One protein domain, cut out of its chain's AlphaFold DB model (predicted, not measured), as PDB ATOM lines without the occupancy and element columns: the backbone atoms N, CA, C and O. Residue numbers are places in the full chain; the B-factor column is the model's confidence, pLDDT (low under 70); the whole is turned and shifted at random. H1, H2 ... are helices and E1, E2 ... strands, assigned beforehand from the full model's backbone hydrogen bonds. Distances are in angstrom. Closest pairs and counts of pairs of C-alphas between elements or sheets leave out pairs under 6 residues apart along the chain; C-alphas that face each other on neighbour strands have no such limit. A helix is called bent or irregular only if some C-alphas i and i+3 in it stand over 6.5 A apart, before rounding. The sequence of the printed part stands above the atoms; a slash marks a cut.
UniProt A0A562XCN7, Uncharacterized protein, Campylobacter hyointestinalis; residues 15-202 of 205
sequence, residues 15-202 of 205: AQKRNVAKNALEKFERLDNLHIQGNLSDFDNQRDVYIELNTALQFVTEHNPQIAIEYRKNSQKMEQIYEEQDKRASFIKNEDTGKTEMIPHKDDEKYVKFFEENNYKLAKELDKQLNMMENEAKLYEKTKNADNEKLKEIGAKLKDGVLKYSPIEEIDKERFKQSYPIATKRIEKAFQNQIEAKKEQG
ATOM      1  N   ALA A  15       1.214 -28.158 -55.105       96.44
ATOM      2  CA  ALA A  15       1.497 -26.810 -55.598       96.44
ATOM      3  C   ALA A  15       0.228 -26.067 -56.036       96.44
ATOM      4  O   ALA A  15       0.053 -24.903 -55.688       96.44
ATOM      5  N   GLN A  16      -0.682 -26.743 -56.743       96.62
ATOM      6  CA  GLN A  16      -1.963 -26.152 -57.132       96.62
ATOM      7  C   GLN A  16      -2.824 -25.826 -55.910       96.62
ATOM      8  O   GLN A  16      -3.392 -24.742 -55.854       96.62
ATOM      9  N   LYS A  17      -2.861 -26.705 -54.902       96.44
ATOM     10  CA  LYS A  17      -3.577 -26.442 -53.643       96.44
ATOM     11  C   LYS A  17      -3.044 -25.199 -52.921       96.44
ATOM     12  O   LYS A  17      -3.836 -24.375 -52.477       96.44
ATOM     13  N   ARG A  18      -1.716 -25.007 -52.874       97.06
ATOM     14  CA  ARG A  18      -1.118 -23.764 -52.345       97.06
ATOM     15  C   ARG A  18      -1.540 -22.536 -53.147       97.06
ATOM     16  O   ARG A  18      -1.838 -21.513 -52.549       97.06
ATOM     17  N   ASN A  19      -1.583 -22.626 -54.476       97.62
ATOM     18  CA  ASN A  19      -2.012 -21.502 -55.311       97.62
ATOM     19  C   ASN A  19      -3.485 -21.144 -55.081       97.62
ATOM     20  O   ASN A  19      -3.811 -19.965 -55.032       97.62
ATOM     21  N   VAL A  20      -4.365 -22.132 -54.887       97.00
ATOM     22  CA  VAL A  20      -5.767 -21.872 -54.521       97.00
ATOM     23  C   VAL A  20      -5.851 -21.128 -53.185       97.00
ATOM     24  O   VAL A  20      -6.549 -20.123 -53.101       97.00
ATOM     25  N   ALA A  21      -5.089 -21.561 -52.174       97.62
ATOM     26  CA  ALA A  21      -5.024 -20.871 -50.887       97.62
ATOM     27  C   ALA A  21      -4.517 -19.425 -51.016       97.62
ATOM     28  O   ALA A  21      -5.143 -18.513 -50.485       97.62
ATOM     29  N   LYS A  22      -3.435 -19.203 -51.776       98.00
ATOM     30  CA  LYS A  22      -2.887 -17.861 -52.043       98.00
ATOM     31  C   LYS A  22      -3.909 -16.951 -52.710       98.00
ATOM     32  O   LYS A  22      -4.145 -15.854 -52.226       98.00
ATOM     33  N   ASN A  23      -4.567 -17.431 -53.762       97.81
ATOM     34  CA  ASN A  23      -5.555 -16.642 -54.493       97.81
ATOM     35  C   ASN A  23      -6.747 -16.235 -53.610       97.81
ATOM     36  O   ASN A  23      -7.228 -15.109 -53.720       97.81
ATOM     37  N   ALA A  24      -7.220 -17.133 -52.737       97.69
ATOM     38  CA  ALA A  24      -8.315 -16.828 -51.817       97.69
ATOM     39  C   ALA A  24      -7.896 -15.801 -50.746       97.69
ATOM     40  O   ALA A  24      -8.654 -14.876 -50.459       97.69
ATOM     41  N   LEU A  25      -6.672 -15.909 -50.210       97.94
ATOM     42  CA  LEU A  25      -6.113 -14.914 -49.286       97.94
ATOM     43  C   LEU A  25      -5.924 -13.550 -49.960       97.94
ATOM     44  O   LEU A  25      -6.344 -12.547 -49.398       97.94
ATOM     45  N   GLU A  26      -5.395 -13.499 -51.185       96.38
ATOM     46  CA  GLU A  26      -5.248 -12.246 -51.940       96.38
ATOM     47  C   GLU A  26      -6.597 -11.555 -52.183       96.38
ATOM     48  O   GLU A  26      -6.691 -10.327 -52.160       96.38
ATOM     49  N   LYS A  27      -7.666 -12.322 -52.426       93.94
ATOM     50  CA  LYS A  27      -9.016 -11.760 -52.563       93.94
ATOM     51  C   LYS A  27      -9.538 -11.207 -51.244       93.94
ATOM     52  O   LYS A  27     -10.082 -10.105 -51.242       93.94
ATOM     53  N   PHE A  28      -9.321 -11.918 -50.139       94.38
ATOM     54  CA  PHE A  28      -9.629 -11.407 -48.806       94.38
ATOM     55  C   PHE A  28      -8.837 -10.127 -48.483       94.38
ATOM     56  O   PHE A  28      -9.422  -9.150 -48.033       94.38
ATOM     57  N   GLU A  29      -7.539 -10.070 -48.783       92.38
ATOM     58  CA  GLU A  29      -6.721  -8.868 -48.572       92.38
ATOM     59  C   GLU A  29      -7.213  -7.677 -49.401       92.38
ATOM     60  O   GLU A  29      -7.217  -6.542 -48.927       92.38
ATOM     61  N   ARG A  30      -7.647  -7.899 -50.648       88.75
ATOM     62  CA  ARG A  30      -8.258  -6.831 -51.459       88.75
ATOM     63  C   ARG A  30      -9.550  -6.322 -50.826       88.75
ATOM     64  O   ARG A  30      -9.760  -5.111 -50.804       88.75
ATOM     65  N   LEU A  31     -10.379  -7.225 -50.308       85.56
ATOM     66  CA  LEU A  31     -11.613  -6.895 -49.594       85.56
ATOM     67  C   LEU A  31     -11.336  -6.041 -48.350       85.56
ATOM     68  O   LEU A  31     -11.950  -4.991 -48.166       85.56
ATOM     69  N   ASP A  32     -10.375  -6.468 -47.531       80.69
ATOM     70  CA  ASP A  32      -9.989  -5.802 -46.284       80.69
ATOM     71  C   ASP A  32      -9.398  -4.409 -46.550       80.69
ATOM     72  O   ASP A  32      -9.782  -3.418 -45.930       80.69
ATOM     73  N   ASN A  33      -8.546  -4.286 -47.572       78.94
ATOM     74  CA  ASN A  33      -8.003  -2.995 -47.992       78.94
ATOM     75  C   ASN A  33      -9.084  -2.026 -48.494       78.94
ATOM     76  O   ASN A  33      -8.995  -0.827 -48.221       78.94
ATOM     77  N   LEU A  34     -10.101  -2.514 -49.214       72.75
ATOM     78  CA  LEU A  34     -11.244  -1.686 -49.613       72.75
ATOM     79  C   LEU A  34     -12.008  -1.191 -48.380       72.75
ATOM     80  O   LEU A  34     -12.257   0.011 -48.272       72.75
ATOM     81  N   HIS A  35     -12.272  -2.086 -47.422       68.12
ATOM     82  CA  HIS A  35     -12.939  -1.750 -46.165       68.12
ATOM     83  C   HIS A  35     -12.186  -0.656 -45.385       68.12
ATOM     84  O   HIS A  35     -12.788   0.335 -44.973       68.12
ATOM     85  N   ILE A  36     -10.859  -0.771 -45.257       63.56
ATOM     86  CA  ILE A  36     -10.002   0.226 -44.585       63.56
ATOM     87  C   ILE A  36     -10.070   1.600 -45.270       63.56
ATOM     88  O   ILE A  36     -10.018   2.633 -44.603       63.56
ATOM     89  N   GLN A  37     -10.193   1.633 -46.597       59.06
ATOM     90  CA  GLN A  37     -10.261   2.877 -47.370       59.06
ATOM     91  C   GLN A  37     -11.646   3.544 -47.340       59.06
ATOM     92  O   GLN A  37     -11.847   4.544 -48.027       59.06
ATOM     93  N   GLY A  38     -12.606   3.008 -46.576       56.88
ATOM     94  CA  GLY A  38     -13.987   3.498 -46.555       56.88
ATOM     95  C   GLY A  38     -14.754   3.207 -47.849       56.88
ATOM     96  O   GLY A  38     -15.886   3.660 -48.002       56.88
ATOM     97  N   ASN A  39     -14.159   2.435 -48.765       56.31
ATOM     98  CA  ASN A  39     -14.854   1.882 -49.913       56.31
ATOM     99  C   ASN A  39     -15.615   0.664 -49.401       56.31
ATOM    100  O   ASN A  39     -15.005  -0.362 -49.104       56.31
ATOM    101  N   LEU A  40     -16.933   0.800 -49.243       55.59
ATOM    102  CA  LEU A  40     -17.791  -0.285 -48.782       55.59
ATOM    103  C   LEU A  40     -17.472  -1.548 -49.587       55.59
ATOM    104  O   LEU A  40     -17.604  -1.589 -50.808       55.59
ATOM    105  N   SER A  41     -16.993  -2.567 -48.883       60.50
ATOM    106  CA  SER A  41     -17.025  -3.922 -49.395       60.50
ATOM    107  C   SER A  41     -18.499  -4.300 -49.457       60.50
ATOM    108  O   SER A  41     -19.118  -4.523 -48.418       60.50
ATOM    109  N   ASP A  42     -19.050  -4.335 -50.659       75.94
ATOM    110  CA  ASP A  42     -20.423  -4.748 -50.910       75.94
ATOM    111  C   ASP A  42     -20.696  -6.190 -50.416       75.94
ATOM    112  O   ASP A  42     -19.798  -6.992 -50.118       75.94
ATOM    113  N   PHE A  43     -21.981  -6.483 -50.218       86.38
ATOM    114  CA  PHE A  43     -22.458  -7.756 -49.682       86.38
ATOM    115  C   PHE A  43     -22.051  -8.947 -50.565       86.38
ATOM    116  O   PHE A  43     -21.756 -10.030 -50.054       86.38
ATOM    117  N   ASP A  44     -22.018  -8.743 -51.879       86.88
ATOM    118  CA  ASP A  44     -21.613  -9.725 -52.876       86.88
ATOM    119  C   ASP A  44     -20.124 -10.066 -52.776       86.88
ATOM    120  O   ASP A  44     -19.812 -11.252 -52.670       86.88
ATOM    121  N   ASN A  45     -19.208  -9.094 -52.669       88.38
ATOM    122  CA  ASN A  45     -17.788  -9.416 -52.492       88.38
ATOM    123  C   ASN A  45     -17.520 -10.126 -51.153       88.38
ATOM    124  O   ASN A  45     -16.702 -11.047 -51.095       88.38
ATOM    125  N   GLN A  46     -18.216  -9.747 -50.071       91.00
ATOM    126  CA  GLN A  46     -18.121 -10.455 -48.783       91.00
ATOM    127  C   GLN A  46     -18.545 -11.926 -48.904       91.00
ATOM    128  O   GLN A  46     -17.873 -12.821 -48.379       91.00
ATOM    129  N   ARG A  47     -19.651 -12.181 -49.604       92.50
ATOM    130  CA  ARG A  47     -20.172 -13.526 -49.857       92.50
ATOM    131  C   ARG A  47     -19.230 -14.345 -50.740       92.50
ATOM    132  O   ARG A  47     -18.968 -15.504 -50.422       92.50
ATOM    133  N   ASP A  48     -18.704 -13.751 -51.804       92.44
ATOM    134  CA  ASP A  48     -17.789 -14.419 -52.731       92.44
ATOM    135  C   ASP A  48     -16.491 -14.817 -52.024       92.44
ATOM    136  O   ASP A  48     -16.059 -15.968 -52.103       92.44
ATOM    137  N   VAL A  49     -15.917 -13.913 -51.224       94.88
ATOM    138  CA  VAL A  49     -14.742 -14.224 -50.401       94.88
ATOM    139  C   VAL A  49     -15.045 -15.328 -49.387       94.88
ATOM    140  O   VAL A  49     -14.217 -16.221 -49.205       94.88
ATOM    141  N   TYR A  50     -16.232 -15.341 -48.777       96.25
ATOM    142  CA  TYR A  50     -16.632 -16.424 -47.876       96.25
ATOM    143  C   TYR A  50     -16.643 -17.787 -48.577       96.25
ATOM    144  O   TYR A  50     -16.124 -18.770 -48.035       96.25
ATOM    145  N   ILE A  51     -17.229 -17.854 -49.775       95.88
ATOM    146  CA  ILE A  51     -17.270 -19.075 -50.589       95.88
ATOM    147  C   ILE A  51     -15.842 -19.517 -50.910       95.88
ATOM    148  O   ILE A  51     -15.475 -20.655 -50.615       95.88
ATOM    149  N   GLU A  52     -15.007 -18.612 -51.416       96.94
ATOM    150  CA  GLU A  52     -13.648 -18.938 -51.844       96.94
ATOM    151  C   GLU A  52     -12.721 -19.359 -50.703       96.94
ATOM    152  O   GLU A  52     -11.949 -20.306 -50.865       96.94
ATOM    153  N   LEU A  53     -12.817 -18.717 -49.536       98.38
ATOM    154  CA  LEU A  53     -12.056 -19.112 -48.352       98.38
ATOM    155  C   LEU A  53     -12.441 -20.522 -47.891       98.38
ATOM    156  O   LEU A  53     -11.557 -21.335 -47.615       98.38
ATOM    157  N   ASN A  54     -13.738 -20.848 -47.853       98.19
ATOM    158  CA  ASN A  54     -14.197 -22.199 -47.522       98.19
ATOM    159  C   ASN A  54     -13.740 -23.220 -48.575       98.19
ATOM    160  O   ASN A  54     -13.226 -24.279 -48.223       98.19
ATOM    161  N   THR A  55     -13.859 -22.908 -49.865       96.00
ATOM    162  CA  THR A  55     -13.395 -23.795 -50.940       96.00
ATOM    163  C   THR A  55     -11.884 -24.037 -50.867       96.00
ATOM    164  O   THR A  55     -11.426 -25.171 -51.004       96.00
ATOM    165  N   ALA A  56     -11.084 -23.003 -50.602       97.81
ATOM    166  CA  ALA A  56      -9.646 -23.153 -50.415       97.81
ATOM    167  C   ALA A  56      -9.320 -24.006 -49.181       97.81
ATOM    168  O   ALA A  56      -8.502 -24.926 -49.270       97.81
ATOM    169  N   LEU A  57     -10.000 -23.753 -48.058       98.12
ATOM    170  CA  LEU A  57      -9.849 -24.523 -46.827       98.12
ATOM    171  C   LEU A  57     -10.192 -26.002 -47.029       98.12
ATOM    172  O   LEU A  57      -9.401 -26.857 -46.639       98.12
ATOM    173  N   GLN A  58     -11.279 -26.311 -47.742       96.31
ATOM    174  CA  GLN A  58     -11.619 -27.677 -48.144       96.31
ATOM    175  C   GLN A  58     -10.417 -28.377 -48.796       96.31
ATOM    176  O   GLN A  58     -10.071 -29.486 -48.388       96.31
ATOM    177  N   PHE A  59      -9.770 -27.750 -49.788       94.94
ATOM    178  CA  PHE A  59      -8.668 -28.371 -50.533       94.94
ATOM    179  C   PHE A  59      -7.407 -28.592 -49.692       94.94
ATOM    180  O   PHE A  59      -6.734 -29.622 -49.836       94.94
ATOM    181  N   VAL A  60      -7.056 -27.639 -48.823       94.94
ATOM    182  CA  VAL A  60      -5.842 -27.736 -47.990       94.94
ATOM    183  C   VAL A  60      -6.018 -28.682 -46.799       94.94
ATOM    184  O   VAL A  60      -5.021 -29.179 -46.263       94.94
ATOM    185  N   THR A  61      -7.264 -29.003 -46.430       94.75
ATOM    186  CA  THR A  61      -7.596 -29.952 -45.359       94.75
ATOM    187  C   THR A  61      -8.096 -31.311 -45.853       94.75
ATOM    188  O   THR A  61      -8.564 -32.095 -45.041       94.75
ATOM    189  N   GLU A  62      -7.983 -31.655 -47.142       92.06
ATOM    190  CA  GLU A  62      -8.472 -32.946 -47.686       92.06
ATOM    191  C   GLU A  62      -7.871 -34.203 -47.031       92.06
ATOM    192  O   GLU A  62      -8.465 -35.278 -47.092       92.06
ATOM    193  N   HIS A  63      -6.704 -34.080 -46.397       90.19
ATOM    194  CA  HIS A  63      -6.096 -35.142 -45.588       90.19
ATOM    195  C   HIS A  63      -6.918 -35.464 -44.325       90.19
ATOM    196  O   HIS A  63      -6.773 -36.545 -43.760       90.19
ATOM    197  N   ASN A  64      -7.797 -34.547 -43.902       91.69
ATOM    198  CA  ASN A  64      -8.791 -34.715 -42.849       91.69
ATOM    199  C   ASN A  64     -10.208 -34.577 -43.450       91.69
ATOM    200  O   ASN A  64     -10.755 -33.469 -43.524       91.69
ATOM    201  N   PRO A  65     -10.832 -35.692 -43.876       89.62
ATOM    202  CA  PRO A  65     -12.106 -35.660 -44.589       89.62
ATOM    203  C   PRO A  65     -13.236 -34.982 -43.816       89.62
ATOM    204  O   PRO A  65     -14.056 -34.298 -44.421       89.62
ATOM    205  N   GLN A  66     -13.274 -35.131 -42.488       91.38
ATOM    206  CA  GLN A  66     -14.323 -34.534 -41.663       91.38
ATOM    207  C   GLN A  66     -14.285 -33.002 -41.735       91.38
ATOM    208  O   GLN A  66     -15.317 -32.379 -41.974       91.38
ATOM    209  N   ILE A  67     -13.091 -32.416 -41.603       93.50
ATOM    210  CA  ILE A  67     -12.887 -30.965 -41.700       93.50
ATOM    211  C   ILE A  67     -13.152 -30.477 -43.130       93.50
ATOM    212  O   ILE A  67     -13.876 -29.505 -43.334       93.50
ATOM    213  N   ALA A  68     -12.631 -31.177 -44.143       93.56
ATOM    214  CA  ALA A  68     -12.841 -30.794 -45.540       93.56
ATOM    215  C   ALA A  68     -14.331 -30.794 -45.937       93.56
ATOM    216  O   ALA A  68     -14.787 -29.905 -46.657       93.56
ATOM    217  N   ILE A  69     -15.108 -31.768 -45.446       92.75
ATOM    218  CA  ILE A  69     -16.558 -31.837 -45.671       92.75
ATOM    219  C   ILE A  69     -17.279 -30.648 -45.024       92.75
ATOM    220  O   ILE A  69     -18.246 -30.152 -45.600       92.75
ATOM    221  N   GLU A  70     -16.843 -30.187 -43.851       95.06
ATOM    222  CA  GLU A  70     -17.441 -29.024 -43.188       95.06
ATOM    223  C   GLU A  70     -17.276 -27.755 -44.031       95.06
ATOM    224  O   GLU A  70     -18.269 -27.094 -44.346       95.06
ATOM    225  N   TYR A  71     -16.056 -27.475 -44.493       96.81
ATOM    226  CA  TYR A  71     -15.795 -26.333 -45.367       96.81
ATOM    227  C   TYR A  71     -16.573 -26.411 -46.684       96.81
ATOM    228  O   TYR A  71     -17.189 -25.430 -47.099       96.81
ATOM    229  N   ARG A  72     -16.656 -27.600 -47.293       94.38
ATOM    230  CA  ARG A  72     -17.479 -27.814 -48.491       94.38
ATOM    231  C   ARG A  72     -18.961 -27.535 -48.239       94.38
ATOM    232  O   ARG A  72     -19.616 -26.894 -49.053       94.38
ATOM    233  N   LYS A  73     -19.517 -28.020 -47.125       95.00
ATOM    234  CA  LYS A  73     -20.924 -27.771 -46.771       95.00
ATOM    235  C   LYS A  73     -21.187 -26.278 -46.591       95.00
ATOM    236  O   LYS A  73     -22.241 -25.796 -46.998       95.00
ATOM    237  N   ASN A  74     -20.236 -25.553 -46.008       95.44
ATOM    238  CA  ASN A  74     -20.339 -24.113 -45.803       95.44
ATOM    239  C   ASN A  74     -20.334 -23.333 -47.123       95.44
ATOM    240  O   ASN A  74     -21.185 -22.454 -47.283       95.44
ATOM    241  N   SER A  75     -19.446 -23.665 -48.069       94.31
ATOM    242  CA  SER A  75     -19.436 -23.028 -49.393       94.31
ATOM    243  C   SER A  75     -20.712 -23.362 -50.176       94.31
ATOM    244  O   SER A  75     -21.420 -22.456 -50.605       94.31
ATOM    245  N   GLN A  76     -21.091 -24.644 -50.242       92.94
ATOM    246  CA  GLN A  76     -22.282 -25.103 -50.970       92.94
ATOM    247  C   GLN A  76     -23.579 -24.500 -50.433       92.94
ATOM    248  O   GLN A  76     -24.464 -24.136 -51.203       92.94
ATOM    249  N   LYS A  77     -23.713 -24.379 -49.108       93.56
ATOM    250  CA  LYS A  77     -24.877 -23.727 -48.501       93.56
ATOM    251  C   LYS A  77     -25.007 -22.281 -48.977       93.56
ATOM    252  O   LYS A  77     -26.124 -21.819 -49.177       93.56
ATOM    253  N   MET A  78     -23.886 -21.576 -49.124       93.69
ATOM    254  CA  MET A  78     -23.886 -20.187 -49.567       93.69
ATOM    255  C   MET A  78     -24.170 -20.069 -51.070       93.69
ATOM    256  O   MET A  78     -25.005 -19.263 -51.465       93.69
ATOM    257  N   GLU A  79     -23.580 -20.941 -51.891       90.62
ATOM    258  CA  GLU A  79     -23.879 -21.055 -53.328       90.62
ATOM    259  C   GLU A  79     -25.363 -21.364 -53.595       90.62
ATOM    260  O   GLU A  79     -25.950 -20.846 -54.537       90.62
ATOM    261  N   GLN A  80     -26.008 -22.177 -52.753       89.75
ATOM    262  CA  GLN A  80     -27.430 -22.510 -52.907       89.75
ATOM    263  C   GLN A  80     -28.369 -21.340 -52.611       89.75
ATOM    264  O   GLN A  80     -29.460 -21.279 -53.173       89.75
ATOM    265  N   ILE A  81     -27.982 -20.436 -51.708       88.94
ATOM    266  CA  ILE A  81     -28.809 -19.270 -51.371       88.94
ATOM    267  C   ILE A  81     -28.438 -18.029 -52.188       88.94
ATOM    268  O   ILE A  81     -29.243 -17.105 -52.239       88.94
ATOM    269  N   TYR A  82     -27.280 -18.034 -52.856       87.44
ATOM    270  CA  TYR A  82     -26.775 -16.959 -53.717       87.44
ATOM    271  C   TYR A  82     -27.842 -16.445 -54.696       87.44
ATOM    272  O   TYR A  82     -28.177 -15.263 -54.666       87.44
ATOM    273  N   GLU A  83     -28.446 -17.335 -55.492       84.00
ATOM    274  CA  GLU A  83     -29.411 -16.928 -56.525       84.00
ATOM    275  C   GLU A  83     -30.661 -16.272 -55.924       84.00
ATOM    276  O   GLU A  83     -31.232 -15.348 -56.499       84.00
ATOM    277  N   GLU A  84     -31.101 -16.742 -54.757       88.31
ATOM    278  CA  GLU A  84     -32.278 -16.205 -54.071       88.31
ATOM    279  C   GLU A  84     -31.989 -14.872 -53.375       88.31
ATOM    280  O   GLU A  84     -32.874 -14.024 -53.262       88.31
ATOM    281  N   GLN A  85     -30.754 -14.664 -52.920       88.00
ATOM    282  CA  GLN A  85     -30.304 -13.377 -52.394       88.00
ATOM    283  C   GLN A  85     -30.250 -12.328 -53.502       88.00
ATOM    284  O   GLN A  85     -30.796 -11.239 -53.336       88.00
ATOM    285  N   ASP A  86     -29.690 -12.682 -54.658       86.81
ATOM    286  CA  ASP A  86     -29.581 -11.784 -55.809       86.81
ATOM    287  C   ASP A  86     -30.954 -11.366 -56.346       86.81
ATOM    288  O   ASP A  86     -31.173 -10.194 -56.647       86.81
ATOM    289  N   LYS A  87     -31.919 -12.295 -56.403       88.69
ATOM    290  CA  LYS A  87     -33.298 -12.003 -56.842       88.69
ATOM    291  C   LYS A  87     -34.031 -11.006 -55.943       88.69
ATOM    292  O   LYS A  87     -34.947 -10.335 -56.414       88.69
ATOM    293  N   ARG A  88     -33.702 -10.961 -54.649       89.88
ATOM    294  CA  ARG A  88     -34.398 -10.125 -53.653       89.88
ATOM    295  C   ARG A  88     -33.659  -8.832 -53.327       89.88
ATOM    296  O   ARG A  88     -34.256  -7.937 -52.731       89.88
ATOM    297  N   ALA A  89     -32.382  -8.743 -53.679       89.56
ATOM    298  CA  ALA A  89     -31.571  -7.568 -53.436       89.56
ATOM    299  C   ALA A  89     -31.971  -6.389 -54.326       89.56
ATOM    300  O   ALA A  89     -32.584  -6.533 -55.384       89.56
ATOM    301  N   SER A  90     -31.603  -5.196 -53.872       89.06
ATOM    302  CA  SER A  90     -31.651  -3.980 -54.679       89.06
ATOM    303  C   SER A  90     -30.231  -3.559 -55.023       89.06
ATOM    304  O   SER A  90     -29.330  -3.723 -54.210       89.06
ATOM    305  N   PHE A  91     -30.026  -2.996 -56.207       88.12
ATOM    306  CA  PHE A  91     -28.708  -2.560 -56.659       88.12
ATOM    307  C   PHE A  91     -28.717  -1.048 -56.841       88.12
ATOM    308  O   PHE A  91     -29.583  -0.512 -57.537       88.12
ATOM    309  N   ILE A  92     -27.761  -0.364 -56.220       86.31
ATOM    310  CA  ILE A  92     -27.588   1.084 -56.358       86.31
ATOM    311  C   ILE A  92     -26.252   1.380 -57.018       86.31
ATOM    312  O   ILE A  92     -25.279   0.669 -56.802       86.31
ATOM    313  N   LYS A  93     -26.186   2.431 -57.832       85.31
ATOM    314  CA  LYS A  93     -24.909   2.917 -58.350       85.31
ATOM    315  C   LYS A  93     -24.399   4.009 -57.419       85.31
ATOM    316  O   LYS A  93     -25.052   5.038 -57.284       85.31
ATOM    317  N   ASN A  94     -23.252   3.782 -56.795       77.81
ATOM    318  CA  ASN A  94     -22.567   4.772 -55.980       77.81
ATOM    319  C   ASN A  94     -22.110   5.936 -56.877       77.81
ATOM    320  O   ASN A  94     -21.421   5.726 -57.878       77.81
ATOM    321  N   GLU A  95     -22.536   7.155 -56.547       79.12
ATOM    322  CA  GLU A  95     -22.289   8.348 -57.364       79.12
ATOM    323  C   GLU A  95     -20.820   8.794 -57.333       79.12
ATOM    324  O   GLU A  95     -20.313   9.277 -58.346       79.12
ATOM    325  N   ASP A  96     -20.119   8.561 -56.221       75.81
ATOM    326  CA  ASP A  96     -18.723   8.966 -56.027       75.81
ATOM    327  C   ASP A  96     -17.739   7.973 -56.659       75.81
ATOM    328  O   ASP A  96     -16.719   8.362 -57.231       75.81
ATOM    329  N   THR A  97     -18.037   6.672 -56.573       74.50
ATOM    330  CA  THR A  97     -17.137   5.609 -57.058       74.50
ATOM    331  C   THR A  97     -17.543   5.045 -58.419       74.50
ATOM    332  O   THR A  97     -16.756   4.352 -59.069       74.50
ATOM    333  N   GLY A  98     -18.776   5.305 -58.860       78.50
ATOM    334  CA  GLY A  98     -19.360   4.744 -60.075       78.50
ATOM    335  C   GLY A  98     -19.651   3.239 -60.008       78.50
ATOM    336  O   GLY A  98     -20.075   2.678 -61.023       78.50
ATOM    337  N   LYS A  99     -19.424   2.586 -58.859       79.44
ATOM    338  CA  LYS A  99     -19.635   1.146 -58.660       79.44
ATOM    339  C   LYS A  99     -21.100   0.826 -58.380       79.44
ATOM    340  O   LYS A  99     -21.805   1.622 -57.771       79.44
ATOM    341  N   THR A 100     -21.547  -0.345 -58.822       81.94
ATOM    342  CA  THR A 100     -22.849  -0.892 -58.429       81.94
ATOM    343  C   THR A 100     -22.678  -1.639 -57.114       81.94
ATOM    344  O   THR A 100     -21.861  -2.546 -57.053       81.94
ATOM    345  N   GLU A 101     -23.438  -1.264 -56.094       82.00
ATOM    346  CA  GLU A 101     -23.434  -1.884 -54.771       82.00
ATOM    347  C   GLU A 101     -24.736  -2.659 -54.560       82.00
ATOM    348  O   GLU A 101     -25.835  -2.167 -54.856       82.00
ATOM    349  N   MET A 102     -24.608  -3.877 -54.036       86.25
ATOM    350  CA  MET A 102     -25.739  -4.702 -53.633       86.25
ATOM    351  C   MET A 102     -26.232  -4.291 -52.241       86.25
ATOM    352  O   MET A 102     -25.506  -4.382 -51.251       86.25
ATOM    353  N   ILE A 103     -27.505  -3.904 -52.154       86.50
ATOM    354  CA  ILE A 103     -28.241  -3.743 -50.898       86.50
ATOM    355  C   ILE A 103     -28.987  -5.057 -50.630       86.50
ATOM    356  O   ILE A 103     -29.938  -5.374 -51.361       86.50
ATOM    357  N   PRO A 104     -28.589  -5.838 -49.609       86.62
ATOM    358  CA  PRO A 104     -29.258  -7.092 -49.296       86.62
ATOM    359  C   PRO A 104     -30.703  -6.846 -48.848       86.62
ATOM    360  O   PRO A 104     -31.024  -5.828 -48.233       86.62
ATOM    361  N   HIS A 105     -31.587  -7.805 -49.123       90.69
ATOM    362  CA  HIS A 105     -32.933  -7.800 -48.556       90.69
ATOM    363  C   HIS A 105     -32.870  -7.927 -47.024       90.69
ATOM    364  O   HIS A 105     -31.947  -8.533 -46.480       90.69
ATOM    365  N   LYS A 106     -33.899  -7.446 -46.316       88.38
ATOM    366  CA  LYS A 106     -33.978  -7.485 -44.844       88.38
ATOM    367  C   LYS A 106     -33.729  -8.879 -44.245       88.38
ATOM    368  O   LYS A 106     -33.112  -9.014 -43.192       88.38
ATOM    369  N   ASP A 107     -34.190  -9.928 -44.924       87.75
ATOM    370  CA  ASP A 107     -34.009 -11.325 -44.486       87.75
ATOM    371  C   ASP A 107     -32.553 -11.818 -44.583       87.75
ATOM    372  O   ASP A 107     -32.180 -12.809 -43.936       87.75
ATOM    373  N   ASP A 108     -31.741 -11.113 -45.372       89.31
ATOM    374  CA  ASP A 108     -30.352 -11.414 -45.688       89.31
ATOM    375  C   ASP A 108     -29.358 -10.474 -44.984       89.31
ATOM    376  O   ASP A 108     -28.179 -10.802 -44.900       89.31
ATOM    377  N   GLU A 109     -29.811  -9.378 -44.360       86.00
ATOM    378  CA  GLU A 109     -28.963  -8.461 -43.570       86.00
ATOM    379  C   GLU A 109     -28.165  -9.174 -42.466       86.00
ATOM    380  O   GLU A 109     -27.043  -8.788 -42.140       86.00
ATOM    381  N   LYS A 110     -28.703 -10.271 -41.916       89.12
ATOM    382  CA  LYS A 110     -27.993 -11.118 -40.941       89.12
ATOM    383  C   LYS A 110     -26.668 -11.672 -41.483       89.12
ATOM    384  O   LYS A 110     -25.782 -11.989 -40.693       89.12
ATOM    385  N   TYR A 111     -26.543 -11.806 -42.806       90.25
ATOM    386  CA  TYR A 111     -25.335 -12.306 -43.447       90.25
ATOM    387  C   TYR A 111     -24.229 -11.253 -43.546       90.25
ATOM    388  O   TYR A 111     -23.072 -11.641 -43.624       90.25
ATOM    389  N   VAL A 112     -24.548  -9.957 -43.444       86.25
ATOM    390  CA  VAL A 112     -23.545  -8.875 -43.459       86.25
ATOM    391  C   VAL A 112     -22.519  -9.102 -42.344       86.25
ATOM    392  O   VAL A 112     -21.356  -9.393 -42.608       86.25
ATOM    393  N   LYS A 113     -22.984  -9.110 -41.086       86.19
ATOM    394  CA  LYS A 113     -22.124  -9.365 -39.916       86.19
ATOM    395  C   LYS A 113     -21.527 -10.767 -39.923       86.19
ATOM    396  O   LYS A 113     -20.411 -10.981 -39.463       86.19
ATOM    397  N   PHE A 114     -22.282 -11.741 -40.434       91.94
ATOM    398  CA  PHE A 114     -21.798 -13.110 -40.548       91.94
ATOM    399  C   PHE A 114     -20.552 -13.180 -41.439       91.94
ATOM    400  O   PHE A 114     -19.575 -13.804 -41.032       91.94
ATOM    401  N   PHE A 115     -20.555 -12.558 -42.618       92.50
ATOM    402  CA  PHE A 115     -19.396 -12.586 -43.505       92.50
ATOM    403  C   PHE A 115     -18.219 -11.810 -42.927       92.50
ATOM    404  O   PHE A 115     -17.126 -12.363 -42.880       92.50
ATOM    405  N   GLU A 116     -18.447 -10.606 -42.396       86.38
ATOM    406  CA  GLU A 116     -17.397  -9.790 -41.769       86.38
ATOM    407  C   GLU A 116     -16.629 -10.580 -40.694       86.38
ATOM    408  O   GLU A 116     -15.397 -10.641 -40.698       86.38
ATOM    409  N   GLU A 117     -17.348 -11.263 -39.799       89.31
ATOM    410  CA  GLU A 117     -16.722 -12.034 -38.725       89.31
ATOM    411  C   GLU A 117     -16.079 -13.340 -39.204       89.31
ATOM    412  O   GLU A 117     -15.038 -13.753 -38.680       89.31
ATOM    413  N   ASN A 118     -16.720 -14.048 -40.137       95.00
ATOM    414  CA  ASN A 118     -16.257 -15.372 -40.543       95.00
ATOM    415  C   ASN A 118     -15.142 -15.302 -41.584       95.00
ATOM    416  O   ASN A 118     -14.217 -16.105 -41.493       95.00
ATOM    417  N   ASN A 119     -15.152 -14.330 -42.496       95.50
ATOM    418  CA  ASN A 119     -14.089 -14.158 -43.488       95.50
ATOM    419  C   ASN A 119     -12.736 -13.943 -42.813       95.50
ATOM    420  O   ASN A 119     -11.776 -14.631 -43.146       95.50
ATOM    421  N   TYR A 120     -12.675 -13.100 -41.779       93.31
ATOM    422  CA  TYR A 120     -11.442 -12.891 -41.019       93.31
ATOM    423  C   TYR A 120     -10.943 -14.178 -40.333       93.31
ATOM    424  O   TYR A 120      -9.754 -14.505 -40.375       93.31
ATOM    425  N   LYS A 121     -11.850 -14.950 -39.714       96.75
ATOM    426  CA  LYS A 121     -11.505 -16.226 -39.057       96.75
ATOM    427  C   LYS A 121     -10.996 -17.259 -40.062       96.75
ATOM    428  O   LYS A 121      -9.991 -17.917 -39.801       96.75
ATOM    429  N   LEU A 122     -11.680 -17.387 -41.197       98.31
ATOM    430  CA  LEU A 122     -11.327 -18.323 -42.260       98.31
ATOM    431  C   LEU A 122     -10.003 -17.937 -42.922       98.31
ATOM    432  O   LEU A 122      -9.160 -18.807 -43.116       98.31
ATOM    433  N   ALA A 123      -9.777 -16.650 -43.198       97.75
ATOM    434  CA  ALA A 123      -8.519 -16.160 -43.752       97.75
ATOM    435  C   ALA A 123      -7.339 -16.457 -42.819       97.75
ATOM    436  O   ALA A 123      -6.324 -16.992 -43.256       97.75
ATOM    437  N   LYS A 124      -7.495 -16.214 -41.512       97.00
ATOM    438  CA  LYS A 124      -6.461 -16.542 -40.520       97.00
ATOM    439  C   LYS A 124      -6.144 -18.039 -40.466       97.00
ATOM    440  O   LYS A 124      -4.979 -18.416 -40.344       97.00
ATOM    441  N   GLU A 125      -7.162 -18.895 -40.532       97.56
ATOM    442  CA  GLU A 125      -6.945 -20.344 -40.576       97.56
ATOM    443  C   GLU A 125      -6.269 -20.761 -41.889       97.56
ATOM    444  O   GLU A 125      -5.309 -21.529 -41.872       97.56
ATOM    445  N   LEU A 126      -6.703 -20.213 -43.024       98.19
ATOM    446  CA  LEU A 126      -6.136 -20.527 -44.332       98.19
ATOM    447  C   LEU A 126      -4.671 -20.089 -44.447       98.19
ATOM    448  O   LEU A 126      -3.861 -20.849 -44.974       98.19
ATOM    449  N   ASP A 127      -4.311 -18.926 -43.906       97.44
ATOM    450  CA  ASP A 127      -2.923 -18.457 -43.829       97.44
ATOM    451  C   ASP A 127      -2.050 -19.411 -43.000       97.44
ATOM    452  O   ASP A 127      -0.969 -19.828 -43.426       97.44
ATOM    453  N   LYS A 128      -2.552 -19.875 -41.849       94.75
ATOM    454  CA  LYS A 128      -1.865 -20.900 -41.050       94.75
ATOM    455  C   LYS A 128      -1.649 -22.190 -41.852       94.75
ATOM    456  O   LYS A 128      -0.549 -22.749 -41.837       94.75
ATOM    457  N   GLN A 129      -2.674 -22.664 -42.562       95.44
ATOM    458  CA  GLN A 129      -2.572 -23.859 -43.404       95.44
ATOM    459  C   GLN A 129      -1.572 -23.663 -44.551       95.44
ATOM    460  O   GLN A 129      -0.747 -24.545 -44.798       95.44
ATOM    461  N   LEU A 130      -1.587 -22.501 -45.208       96.56
ATOM    462  CA  LEU A 130      -0.654 -22.163 -46.278       96.56
ATOM    463  C   LEU A 130       0.796 -22.172 -45.782       96.56
ATOM    464  O   LEU A 130       1.639 -22.816 -46.407       96.56
ATOM    465  N   ASN A 131       1.075 -21.546 -44.637       93.62
ATOM    466  CA  ASN A 131       2.404 -21.537 -44.021       93.62
ATOM    467  C   ASN A 131       2.931 -22.961 -43.767       93.62
ATOM    468  O   ASN A 131       4.075 -23.283 -44.105       93.62
ATOM    469  N   MET A 132       2.085 -23.856 -43.244       92.31
ATOM    470  CA  MET A 132       2.449 -25.267 -43.074       92.31
ATOM    471  C   MET A 132       2.715 -25.961 -44.417       92.31
ATOM    472  O   MET A 132       3.717 -26.662 -44.558       92.31
ATOM    473  N   MET A 133       1.884 -25.729 -45.436       94.25
ATOM    474  CA  MET A 133       2.085 -26.297 -46.775       94.25
ATOM    475  C   MET A 133       3.365 -25.807 -47.463       94.25
ATOM    476  O   MET A 133       3.972 -26.540 -48.253       94.25
ATOM    477  N   GLU A 134       3.785 -24.570 -47.207       94.44
ATOM    478  CA  GLU A 134       5.066 -24.053 -47.686       94.44
ATOM    479  C   GLU A 134       6.238 -24.754 -46.994       94.44
ATOM    480  O   GLU A 134       7.187 -25.175 -47.660       94.44
ATOM    481  N   ASN A 135       6.145 -24.975 -45.685       90.69
ATOM    482  CA  ASN A 135       7.144 -25.737 -44.937       90.69
ATOM    483  C   ASN A 135       7.204 -27.208 -45.382       90.69
ATOM    484  O   ASN A 135       8.290 -27.771 -45.522       90.69
ATOM    485  N   GLU A 136       6.063 -27.816 -45.704       91.31
ATOM    486  CA  GLU A 136       5.982 -29.151 -46.308       91.31
ATOM    487  C   GLU A 136       6.694 -29.207 -47.660       91.31
ATOM    488  O   GLU A 136       7.448 -30.141 -47.930       91.31
ATOM    489  N   ALA A 137       6.510 -28.193 -48.510       93.75
ATOM    490  CA  ALA A 137       7.215 -28.106 -49.785       93.75
ATOM    491  C   ALA A 137       8.735 -27.978 -49.584       93.75
ATOM    492  O   ALA A 137       9.505 -28.682 -50.238       93.75
ATOM    493  N   LYS A 138       9.180 -27.144 -48.633       91.06
ATOM    494  CA  LYS A 138      10.603 -27.038 -48.265       91.06
ATOM    495  C   LYS A 138      11.156 -28.372 -47.759       91.06
ATOM    496  O   LYS A 138      12.281 -28.742 -48.099       91.06
ATOM    497  N   LEU A 139      10.391 -29.106 -46.949       88.38
ATOM    498  CA  LEU A 139      10.782 -30.426 -46.458       88.38
ATOM    499  C   LEU A 139      10.905 -31.438 -47.603       88.38
ATOM    500  O   LEU A 139      11.885 -32.184 -47.667       88.38
ATOM    501  N   TYR A 140       9.951 -31.442 -48.531       91.62
ATOM    502  CA  TYR A 140      10.024 -32.272 -49.729       91.62
ATOM    503  C   TYR A 140      11.312 -31.990 -50.519       91.62
ATOM    504  O   TYR A 140      12.074 -32.911 -50.814       91.62
ATOM    505  N   GLU A 141      11.630 -30.719 -50.757       91.25
ATOM    506  CA  GLU A 141      12.849 -30.311 -51.460       91.25
ATOM    507  C   GLU A 141      14.136 -30.746 -50.744       91.25
ATOM    508  O   GLU A 141      15.086 -31.193 -51.389       91.25
ATOM    509  N   LYS A 142      14.162 -30.697 -49.408       86.88
ATOM    510  CA  LYS A 142      15.295 -31.192 -48.606       86.88
ATOM    511  C   LYS A 142      15.444 -32.713 -48.691       86.88
ATOM    512  O   LYS A 142      16.561 -33.218 -48.682       86.88
ATOM    513  N   THR A 143      14.337 -33.449 -48.776       85.94
ATOM    514  CA  THR A 143      14.329 -34.923 -48.716       85.94
ATOM    515  C   THR A 143      14.535 -35.583 -50.077       85.94
ATOM    516  O   THR A 143      15.088 -36.684 -50.140       85.94
ATOM    517  N   LYS A 144      14.161 -34.917 -51.179       85.44
ATOM    518  CA  LYS A 144      14.177 -35.511 -52.526       85.44
ATOM    519  C   LYS A 144      15.550 -36.042 -52.951       85.44
ATOM    520  O   LYS A 144      15.611 -37.063 -53.625       85.44
ATOM    521  N   ASN A 145      16.640 -35.422 -52.498       85.88
ATOM    522  CA  ASN A 145      18.017 -35.826 -52.817       85.88
ATOM    523  C   ASN A 145      18.885 -36.039 -51.564       85.88
ATOM    524  O   ASN A 145      20.107 -36.086 -51.666       85.88
ATOM    525  N   ALA A 146      18.274 -36.152 -50.381       87.69
ATOM    526  CA  ALA A 146      19.015 -36.372 -49.145       87.69
ATOM    527  C   ALA A 146      19.626 -37.779 -49.088       87.69
ATOM    528  O   ALA A 146      19.000 -38.768 -49.490       87.69
ATOM    529  N   ASP A 147      20.839 -37.839 -48.540       87.81
ATOM    530  CA  ASP A 147      21.489 -39.070 -48.107       87.81
ATOM    531  C   ASP A 147      20.786 -39.680 -46.876       87.81
ATOM    532  O   ASP A 147      19.911 -39.075 -46.247       87.81
ATOM    533  N   ASN A 148      21.163 -40.913 -46.531       82.31
ATOM    534  CA  ASN A 148      20.550 -41.641 -45.421       82.31
ATOM    535  C   ASN A 148      20.781 -40.983 -44.051       82.31
ATOM    536  O   ASN A 148      19.953 -41.174 -43.164       82.31
ATOM    537  N   GLU A 149      21.874 -40.245 -43.842       83.31
ATOM    538  CA  GLU A 149      22.152 -39.598 -42.553       83.31
ATOM    539  C   GLU A 149      21.227 -38.402 -42.337       83.31
ATOM    540  O   GLU A 149      20.568 -38.303 -41.300       83.31
ATOM    541  N   LYS A 150      21.068 -37.558 -43.361       84.44
ATOM    542  CA  LYS A 150      20.110 -36.448 -43.349       84.44
ATOM    543  C   LYS A 150      18.675 -36.940 -43.203       84.44
ATOM    544  O   LYS A 150      17.906 -36.366 -42.438       84.44
ATOM    545  N   LEU A 151      18.301 -38.022 -43.889       83.94
ATOM    546  CA  LEU A 151      16.961 -38.606 -43.751       83.94
ATOM    547  C   LEU A 151      16.693 -39.131 -42.332       83.94
ATOM    548  O   LEU A 151      15.578 -38.978 -41.841       83.94
ATOM    549  N   LYS A 152      17.702 -39.691 -41.652       78.88
ATOM    550  CA  LYS A 152      17.600 -40.092 -40.238       78.88
ATOM    551  C   LYS A 152      17.405 -38.893 -39.316       78.88
ATOM    552  O   LYS A 152      16.539 -38.936 -38.446       78.88
ATOM    553  N   GLU A 153      18.166 -37.816 -39.521       79.81
ATOM    554  CA  GLU A 153      18.013 -36.573 -38.750       79.81
ATOM    555  C   GLU A 153      16.601 -35.987 -38.909       79.81
ATOM    556  O   GLU A 153      15.969 -35.586 -37.931       79.81
ATOM    557  N   ILE A 154      16.076 -35.997 -40.138       78.94
ATOM    558  CA  ILE A 154      14.705 -35.580 -40.441       78.94
ATOM    559  C   ILE A 154      13.686 -36.493 -39.755       78.94
ATOM    560  O   ILE A 154      12.766 -36.001 -39.101       78.94
ATOM    561  N   GLY A 155      13.876 -37.811 -39.863       73.00
ATOM    562  CA  GLY A 155      13.034 -38.829 -39.236       73.00
ATOM    563  C   GLY A 155      12.940 -38.683 -37.719       73.00
ATOM    564  O   GLY A 155      11.854 -38.760 -37.154       73.00
ATOM    565  N   ALA A 156      14.052 -38.377 -37.050       72.19
ATOM    566  CA  ALA A 156      14.072 -38.169 -35.604       72.19
ATOM    567  C   ALA A 156      13.221 -36.964 -35.155       72.19
ATOM    568  O   ALA A 156      12.644 -36.989 -34.070       72.19
ATOM    569  N   LYS A 157      13.091 -35.930 -35.997       71.69
ATOM    570  CA  LYS A 157      12.274 -34.733 -35.720       71.69
ATOM    571  C   LYS A 157      10.778 -34.928 -36.026       71.69
ATOM    572  O   LYS A 157       9.985 -34.026 -35.773       71.69
ATOM    573  N   LEU A 158      10.373 -36.092 -36.555       68.06
ATOM    574  CA  LEU A 158       8.982 -36.428 -36.896       68.06
ATOM    575  C   LEU A 158       8.171 -37.049 -35.747       68.06
ATOM    576  O   LEU A 158       6.999 -37.369 -35.959       68.06
ATOM    577  N   LYS A 159       8.701 -37.187 -34.529       54.59
ATOM    578  CA  LYS A 159       7.907 -37.680 -33.388       54.59
ATOM    579  C   LYS A 159       6.850 -36.633 -32.962       54.59
ATOM    580  O   LYS A 159       7.079 -35.440 -33.116       54.59
ATOM    581  N   ASP A 160       5.656 -37.067 -32.547       55.72
ATOM    582  CA  ASP A 160       4.614 -36.248 -31.877       55.72
ATOM    583  C   ASP A 160       3.839 -35.185 -32.700       55.72
ATOM    584  O   ASP A 160       3.639 -34.059 -32.261       55.72
ATOM    585  N   GLY A 161       3.358 -35.509 -33.909       52.03
ATOM    586  CA  GLY A 161       2.374 -34.668 -34.638       52.03
ATOM    587  C   GLY A 161       2.885 -33.368 -35.290       52.03
ATOM    588  O   GLY A 161       2.465 -33.059 -36.396       52.03
ATOM    589  N   VAL A 162       3.893 -32.699 -34.719       57.19
ATOM    590  CA  VAL A 162       4.497 -31.465 -35.263       57.19
ATOM    591  C   VAL A 162       5.966 -31.702 -35.614       57.19
ATOM    592  O   VAL A 162       6.722 -32.224 -34.801       57.19
ATOM    593  N   LEU A 163       6.381 -31.390 -36.843       59.16
ATOM    594  CA  LEU A 163       7.800 -31.362 -37.216       59.16
ATOM    595  C   LEU A 163       8.269 -29.919 -37.002       59.16
ATOM    596  O   LEU A 163       7.686 -29.034 -37.609       59.16
ATOM    597  N   LYS A 164       9.263 -29.677 -36.135       60.84
ATOM    598  CA  LYS A 164       9.936 -28.371 -35.992       60.84
ATOM    599  C   LYS A 164      11.331 -28.477 -36.591       60.84
ATOM    600  O   LYS A 164      12.246 -29.019 -35.968       60.84
ATOM    601  N   TYR A 165      11.496 -28.038 -37.832       50.47
ATOM    602  CA  TYR A 165      12.788 -28.116 -38.513       50.47
ATOM    603  C   TYR A 165      13.559 -26.803 -38.310       50.47
ATOM    604  O   TYR A 165      13.404 -25.882 -39.098       50.47
ATOM    605  N   SER A 166      14.394 -26.703 -37.262       44.16
ATOM    606  CA  SER A 166      14.945 -25.406 -36.776       44.16
ATOM    607  C   SER A 166      13.850 -24.566 -36.083       44.16
ATOM    608  O   SER A 166      12.695 -24.981 -36.150       44.16
ATOM    609  N   PRO A 167      14.130 -23.487 -35.316       45.41
ATOM    610  CA  PRO A 167      13.372 -23.229 -34.088       45.41
ATOM    611  C   PRO A 167      11.858 -22.971 -34.259       45.41
ATOM    612  O   PRO A 167      11.157 -23.008 -33.251       45.41
ATOM    613  N   ILE A 168      11.331 -22.720 -35.472       53.72
ATOM    614  CA  ILE A 168       9.954 -22.233 -35.688       53.72
ATOM    615  C   ILE A 168       9.320 -22.651 -37.055       53.72
ATOM    616  O   ILE A 168       8.561 -21.878 -37.620       53.72
ATOM    617  N   GLU A 169       9.592 -23.821 -37.657       70.00
ATOM    618  CA  GLU A 169       8.856 -24.256 -38.884       70.00
ATOM    619  C   GLU A 169       7.946 -25.467 -38.610       70.00
ATOM    620  O   GLU A 169       8.466 -26.573 -38.500       70.00
ATOM    621  N   GLU A 170       6.623 -25.257 -38.502       83.12
ATOM    622  CA  GLU A 170       5.568 -26.282 -38.311       83.12
ATOM    623  C   GLU A 170       5.043 -26.831 -39.657       83.12
ATOM    624  O   GLU A 170       4.952 -26.089 -40.639       83.12
ATOM    625  N   ILE A 171       4.695 -28.127 -39.701       86.25
ATOM    626  CA  ILE A 171       4.051 -28.812 -40.841       86.25
ATOM    627  C   ILE A 171       2.876 -29.671 -40.370       86.25
ATOM    628  O   ILE A 171       2.871 -30.105 -39.214       86.25
ATOM    629  N   ASP A 172       2.000 -30.068 -41.298       89.50
ATOM    630  CA  ASP A 172       1.049 -31.159 -41.080       89.50
ATOM    631  C   ASP A 172       1.603 -32.492 -41.618       89.50
ATOM    632  O   ASP A 172       1.887 -32.657 -42.810       89.50
ATOM    633  N   LYS A 173       1.782 -33.473 -40.725       86.44
ATOM    634  CA  LYS A 173       2.384 -34.770 -41.075       86.44
ATOM    635  C   LYS A 173       1.469 -35.617 -41.952       86.44
ATOM    636  O   LYS A 173       1.970 -36.289 -42.852       86.44
ATOM    637  N   GLU A 174       0.163 -35.602 -41.715       89.19
ATOM    638  CA  GLU A 174      -0.778 -36.418 -42.485       89.19
ATOM    639  C   GLU A 174      -0.953 -35.842 -43.889       89.19
ATOM    640  O   GLU A 174      -0.876 -36.582 -44.877       89.19
ATOM    641  N   ARG A 175      -1.023 -34.510 -44.011       91.69
ATOM    642  CA  ARG A 175      -0.972 -33.855 -45.321       91.69
ATOM    643  C   ARG A 175       0.329 -34.137 -46.055       91.69
ATOM    644  O   ARG A 175       0.285 -34.434 -47.251       91.69
ATOM    645  N   PHE A 176       1.475 -34.081 -45.373       91.38
ATOM    646  CA  PHE A 176       2.766 -34.388 -45.990       91.38
ATOM    647  C   PHE A 176       2.815 -35.831 -46.512       91.38
ATOM    648  O   PHE A 176       3.214 -36.052 -47.656       91.38
ATOM    649  N   LYS A 177       2.355 -36.809 -45.715       89.44
ATOM    650  CA  LYS A 177       2.255 -38.224 -46.117       89.44
ATOM    651  C   LYS A 177       1.381 -38.421 -47.350       89.44
ATOM    652  O   LYS A 177       1.785 -39.142 -48.261       89.44
ATOM    653  N   GLN A 178       0.222 -37.767 -47.390       90.62
ATOM    654  CA  GLN A 178      -0.688 -37.835 -48.531       90.62
ATOM    655  C   GLN A 178      -0.093 -37.159 -49.777       90.62
ATOM    656  O   GLN A 178      -0.202 -37.684 -50.882       90.62
ATOM    657  N   SER A 179       0.555 -36.005 -49.599       91.69
ATOM    658  CA  SER A 179       1.046 -35.147 -50.686       91.69
ATOM    659  C   SER A 179       2.363 -35.620 -51.300       91.69
ATOM    660  O   SER A 179       2.585 -35.441 -52.498       91.69
ATOM    661  N   TYR A 180       3.247 -36.221 -50.498       92.31
ATOM    662  CA  TYR A 180       4.601 -36.612 -50.903       92.31
ATOM    663  C   TYR A 180       4.944 -38.056 -50.481       92.31
ATOM    664  O   TYR A 180       5.962 -38.292 -49.822       92.31
ATOM    665  N   PRO A 181       4.161 -39.067 -50.906       91.19
ATOM    666  CA  PRO A 181       4.259 -40.434 -50.383       91.19
ATOM    667  C   PRO A 181       5.627 -41.096 -50.607       91.19
ATOM    668  O   PRO A 181       6.066 -41.919 -49.804       91.19
ATOM    669  N   ILE A 182       6.340 -40.743 -51.682       91.88
ATOM    670  CA  ILE A 182       7.688 -41.273 -51.954       91.88
ATOM    671  C   ILE A 182       8.709 -40.707 -50.958       91.88
ATOM    672  O   ILE A 182       9.545 -41.452 -50.443       91.88
ATOM    673  N   ALA A 183       8.642 -39.403 -50.678       90.38
ATOM    674  CA  ALA A 183       9.530 -38.755 -49.718       90.38
ATOM    675  C   ALA A 183       9.298 -39.314 -48.310       90.38
ATOM    676  O   ALA A 183      10.253 -39.713 -47.648       90.38
ATOM    677  N   THR A 184       8.033 -39.461 -47.912       88.81
ATOM    678  CA  THR A 184       7.632 -40.115 -46.662       88.81
ATOM    679  C   THR A 184       8.256 -41.498 -46.509       88.81
ATOM    680  O   THR A 184       8.986 -41.730 -45.549       88.81
ATOM    681  N   LYS A 185       8.071 -42.390 -47.494       88.62
ATOM    682  CA  LYS A 185       8.626 -43.754 -47.446       88.62
ATOM    683  C   LYS A 185      10.144 -43.771 -47.273       88.62
ATOM    684  O   LYS A 185      10.681 -44.647 -46.599       88.62
ATOM    685  N   ARG A 186      10.856 -42.822 -47.886       89.00
ATOM    686  CA  ARG A 186      12.316 -42.713 -47.743       89.00
ATOM    687  C   ARG A 186      12.729 -42.304 -46.335       89.00
ATOM    688  O   ARG A 186      13.659 -42.902 -45.798       89.00
ATOM    689  N   ILE A 187      12.048 -41.319 -45.751       86.31
ATOM    690  CA  ILE A 187      12.316 -40.857 -44.384       86.31
ATOM    691  C   ILE A 187      12.031 -41.984 -43.385       86.31
ATOM    692  O   ILE A 187      12.883 -42.302 -42.557       86.31
ATOM    693  N   GLU A 188      10.874 -42.639 -43.509       85.50
ATOM    694  CA  GLU A 188      10.466 -43.746 -42.637       85.50
ATOM    695  C   GLU A 188      11.442 -44.923 -42.723       85.50
ATOM    696  O   GLU A 188      11.889 -45.425 -41.694       85.50
ATOM    697  N   LYS A 189      11.864 -45.319 -43.932       85.81
ATOM    698  CA  LYS A 189      12.854 -46.391 -44.115       85.81
ATOM    699  C   LYS A 189      14.209 -46.046 -43.491       85.81
ATOM    700  O   LYS A 189      14.825 -46.895 -42.852       85.81
ATOM    701  N   ALA A 190      14.687 -44.813 -43.665       84.19
ATOM    702  CA  ALA A 190      15.958 -44.381 -43.086       84.19
ATOM    703  C   ALA A 190      15.925 -44.421 -41.549       84.19
ATOM    704  O   ALA A 190      16.895 -44.862 -40.923       84.19
ATOM    705  N   PHE A 191      14.800 -44.013 -40.958       80.62
ATOM    706  CA  PHE A 191      14.563 -44.066 -39.519       80.62
ATOM    707  C   PHE A 191      14.440 -45.505 -38.995       80.62
ATOM    708  O   PHE A 191      15.077 -45.851 -38.000       80.62
ATOM    709  N   GLN A 192      13.713 -46.377 -39.698       81.00
ATOM    710  CA  GLN A 192      13.573 -47.789 -39.329       81.00
ATOM    711  C   GLN A 192      14.935 -48.498 -39.294       81.00
ATOM    712  O   GLN A 192      15.289 -49.106 -38.286       81.00
ATOM    713  N   ASN A 193      15.754 -48.302 -40.335       81.25
ATOM    714  CA  ASN A 193      17.116 -48.835 -40.398       81.25
ATOM    715  C   ASN A 193      17.997 -48.329 -39.239       81.25
ATOM    716  O   ASN A 193      18.919 -49.017 -38.809       81.25
ATOM    717  N   GLN A 194      17.760 -47.111 -38.738       79.12
ATOM    718  CA  GLN A 194      18.479 -46.582 -37.577       79.12
ATOM    719  C   GLN A 194      18.056 -47.281 -36.281       79.12
ATOM    720  O   GLN A 194      18.916 -47.580 -35.455       79.12
ATOM    721  N   ILE A 195      16.758 -47.528 -36.096       75.69
ATOM    722  CA  ILE A 195      16.241 -48.256 -34.930       75.69
ATOM    723  C   ILE A 195      16.778 -49.689 -34.923       75.69
ATOM    724  O   ILE A 195      17.239 -50.157 -33.884       75.69
ATOM    725  N   GLU A 196      16.740 -50.372 -36.064       79.12
ATOM    726  CA  GLU A 196      17.245 -51.742 -36.208       79.12
ATOM    727  C   GLU A 196      18.747 -51.817 -35.912       79.12
ATOM    728  O   GLU A 196      19.153 -52.595 -35.053       79.12
ATOM    729  N   ALA A 197      19.551 -50.912 -36.482       74.69
ATOM    730  CA  ALA A 197      20.984 -50.844 -36.191       74.69
ATOM    731  C   ALA A 197      21.284 -50.581 -34.700       74.69
ATOM    732  O   ALA A 197      22.218 -51.158 -34.147       74.69
ATOM    733  N   LYS A 198      20.491 -49.742 -34.016       74.06
ATOM    734  CA  LYS A 198      20.651 -49.504 -32.568       74.06
ATOM    735  C   LYS A 198      20.291 -50.734 -31.728       74.06
ATOM    736  O   LYS A 198      20.971 -50.999 -30.738       74.06
ATOM    737  N   LYS A 199      19.258 -51.487 -32.129       74.19
ATOM    738  CA  LYS A 199      18.856 -52.745 -31.479       74.19
ATOM    739  C   LYS A 199      19.924 -53.828 -31.630       74.19
ATOM    740  O   LYS A 199      20.257 -54.478 -30.646       74.19
ATOM    741  N   GLU A 200      20.486 -53.989 -32.827       70.69
ATOM    742  CA  GLU A 200      21.578 -54.941 -33.094       70.69
ATOM    743  C   GLU A 200      22.859 -54.594 -32.320       70.69
ATOM    744  O   GLU A 200      23.605 -55.482 -31.918       70.69
ATOM    745  N   GLN A 201      23.083 -53.306 -32.046       72.12
ATOM    746  CA  GLN A 201      24.207 -52.812 -31.242       72.12
ATOM    747  C   GLN A 201      23.946 -52.838 -29.722       72.12
ATOM    748  O   GLN A 201      24.783 -52.361 -28.957       72.12
ATOM    749  N   GLY A 202      22.807 -53.371 -29.263       56.56
ATOM    750  CA  GLY A 202      22.485 -53.487 -27.836       56.56
ATOM    751  C   GLY A 202      22.275 -52.151 -27.109       56.56
ATOM    752  O   GLY A 202      22.328 -52.112 -25.881       56.56
TER     753      GLY A 202
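Overview. This is residues 15 to 202 of the 205 residues of an uncharacterized protein of Campylobacter hyointestinalis (UniProt A0A562XCN7). A long rod of helices: H1, H2 and H4 form a bundle with H3 packed on H2, a small strand hairpin E1 E2 sits at one end, and the long H4 runs out of the bundle to a second, smaller group of H5, H6 and H7. Residues 196 to 202, of which 196 to 200 belong to H7, stick out at the far end. The printed part has 188 residues, with seven named helices and two named strands in the order H1 H2 H3 E1 E2 H4 H5 H6 H7; the two-stranded sheet is antiparallel and the class is mostly helix. The whole is loose, with a radius of gyration of the C-alphas of 22.4 A, and spans 79 by 30 by 22 A.

Along the chain. Begin at the sheet, where E1 is residues 90 to 93 and E2 residues 100 to 103. From there find C-alpha 110 at (-27.993, -11.118, -40.941), where H4, residues 110 to 143, begins; it runs 49.2 A and has a kink of 25 degrees near residue 117. H1, residues 15 to 36, starts at C-alpha 15 at (1.497, -26.810, -55.598) and is 31.4 A long. H2 is residues 43 to 60, 26.0 A; H3 is residues 65 to 88, 35.1 A, with a kink of 32 degrees near residue 82, and is only just irregular, C-alphas 80 and 83 being 6.9 A apart. H5 is residues 148 to 156 and H6 residues 173 to 179. H7, residues 181 to 200, runs 28.4 A to C-alpha 200 at (21.578, -54.941, -33.094).

Arrangement. In the hairpin E1 and E2, look for N 90 and O 103 at 3.0 A and N 101 and O 92 at 2.8 A. The closest C-alphas of H2 and E2 are those of Phe 43 and Met 102, 6.0 A apart. H2 and H4 are the hubs; they touch at Tyr 50 and Asn 119, closest C-alphas 5.6 A, at a shallow tilt of 31 degrees, the same way. H1 and H2 form a helical hairpin, closest C-alphas Ala 21 and Ala 56, 5.2 A. H2 and H3 form another, closest C-alphas Gln 58 and Ala 68, 4.2 A. H1 touches H4 with residues 18 to 28 alone, closest C-alphas Leu 25 and Ala 123, 6.2 A. Farther out, H4 and H7 only just touch, with 3 pairs of C-alphas within 8 A, closest Thr 143 and Ala 183, 6.2 A. H5 touches H7 about perpendicular at 89 degrees, closest C-alphas Lys 152 and Phe 191, 5.1 A. H6 is close to but not clearly touching H4, closest C-alphas Glu 136 and Phe 176, 6.2 A. Every O i to N i+4 pair is within hydrogen-bond range in H1, H2, H5, H6 and H7; H3 has 18 of 20 and H4 27 of 30.

Size, cuts and confidence. The C-alphas farthest apart are those of Glu 95 and Gly 202, 81.9 A. The printed part has no cut, and its long link is H5 to H6, 16 residues. The model's pLDDT is under 70 at residues 35 to 41, 158 to 168 and 202.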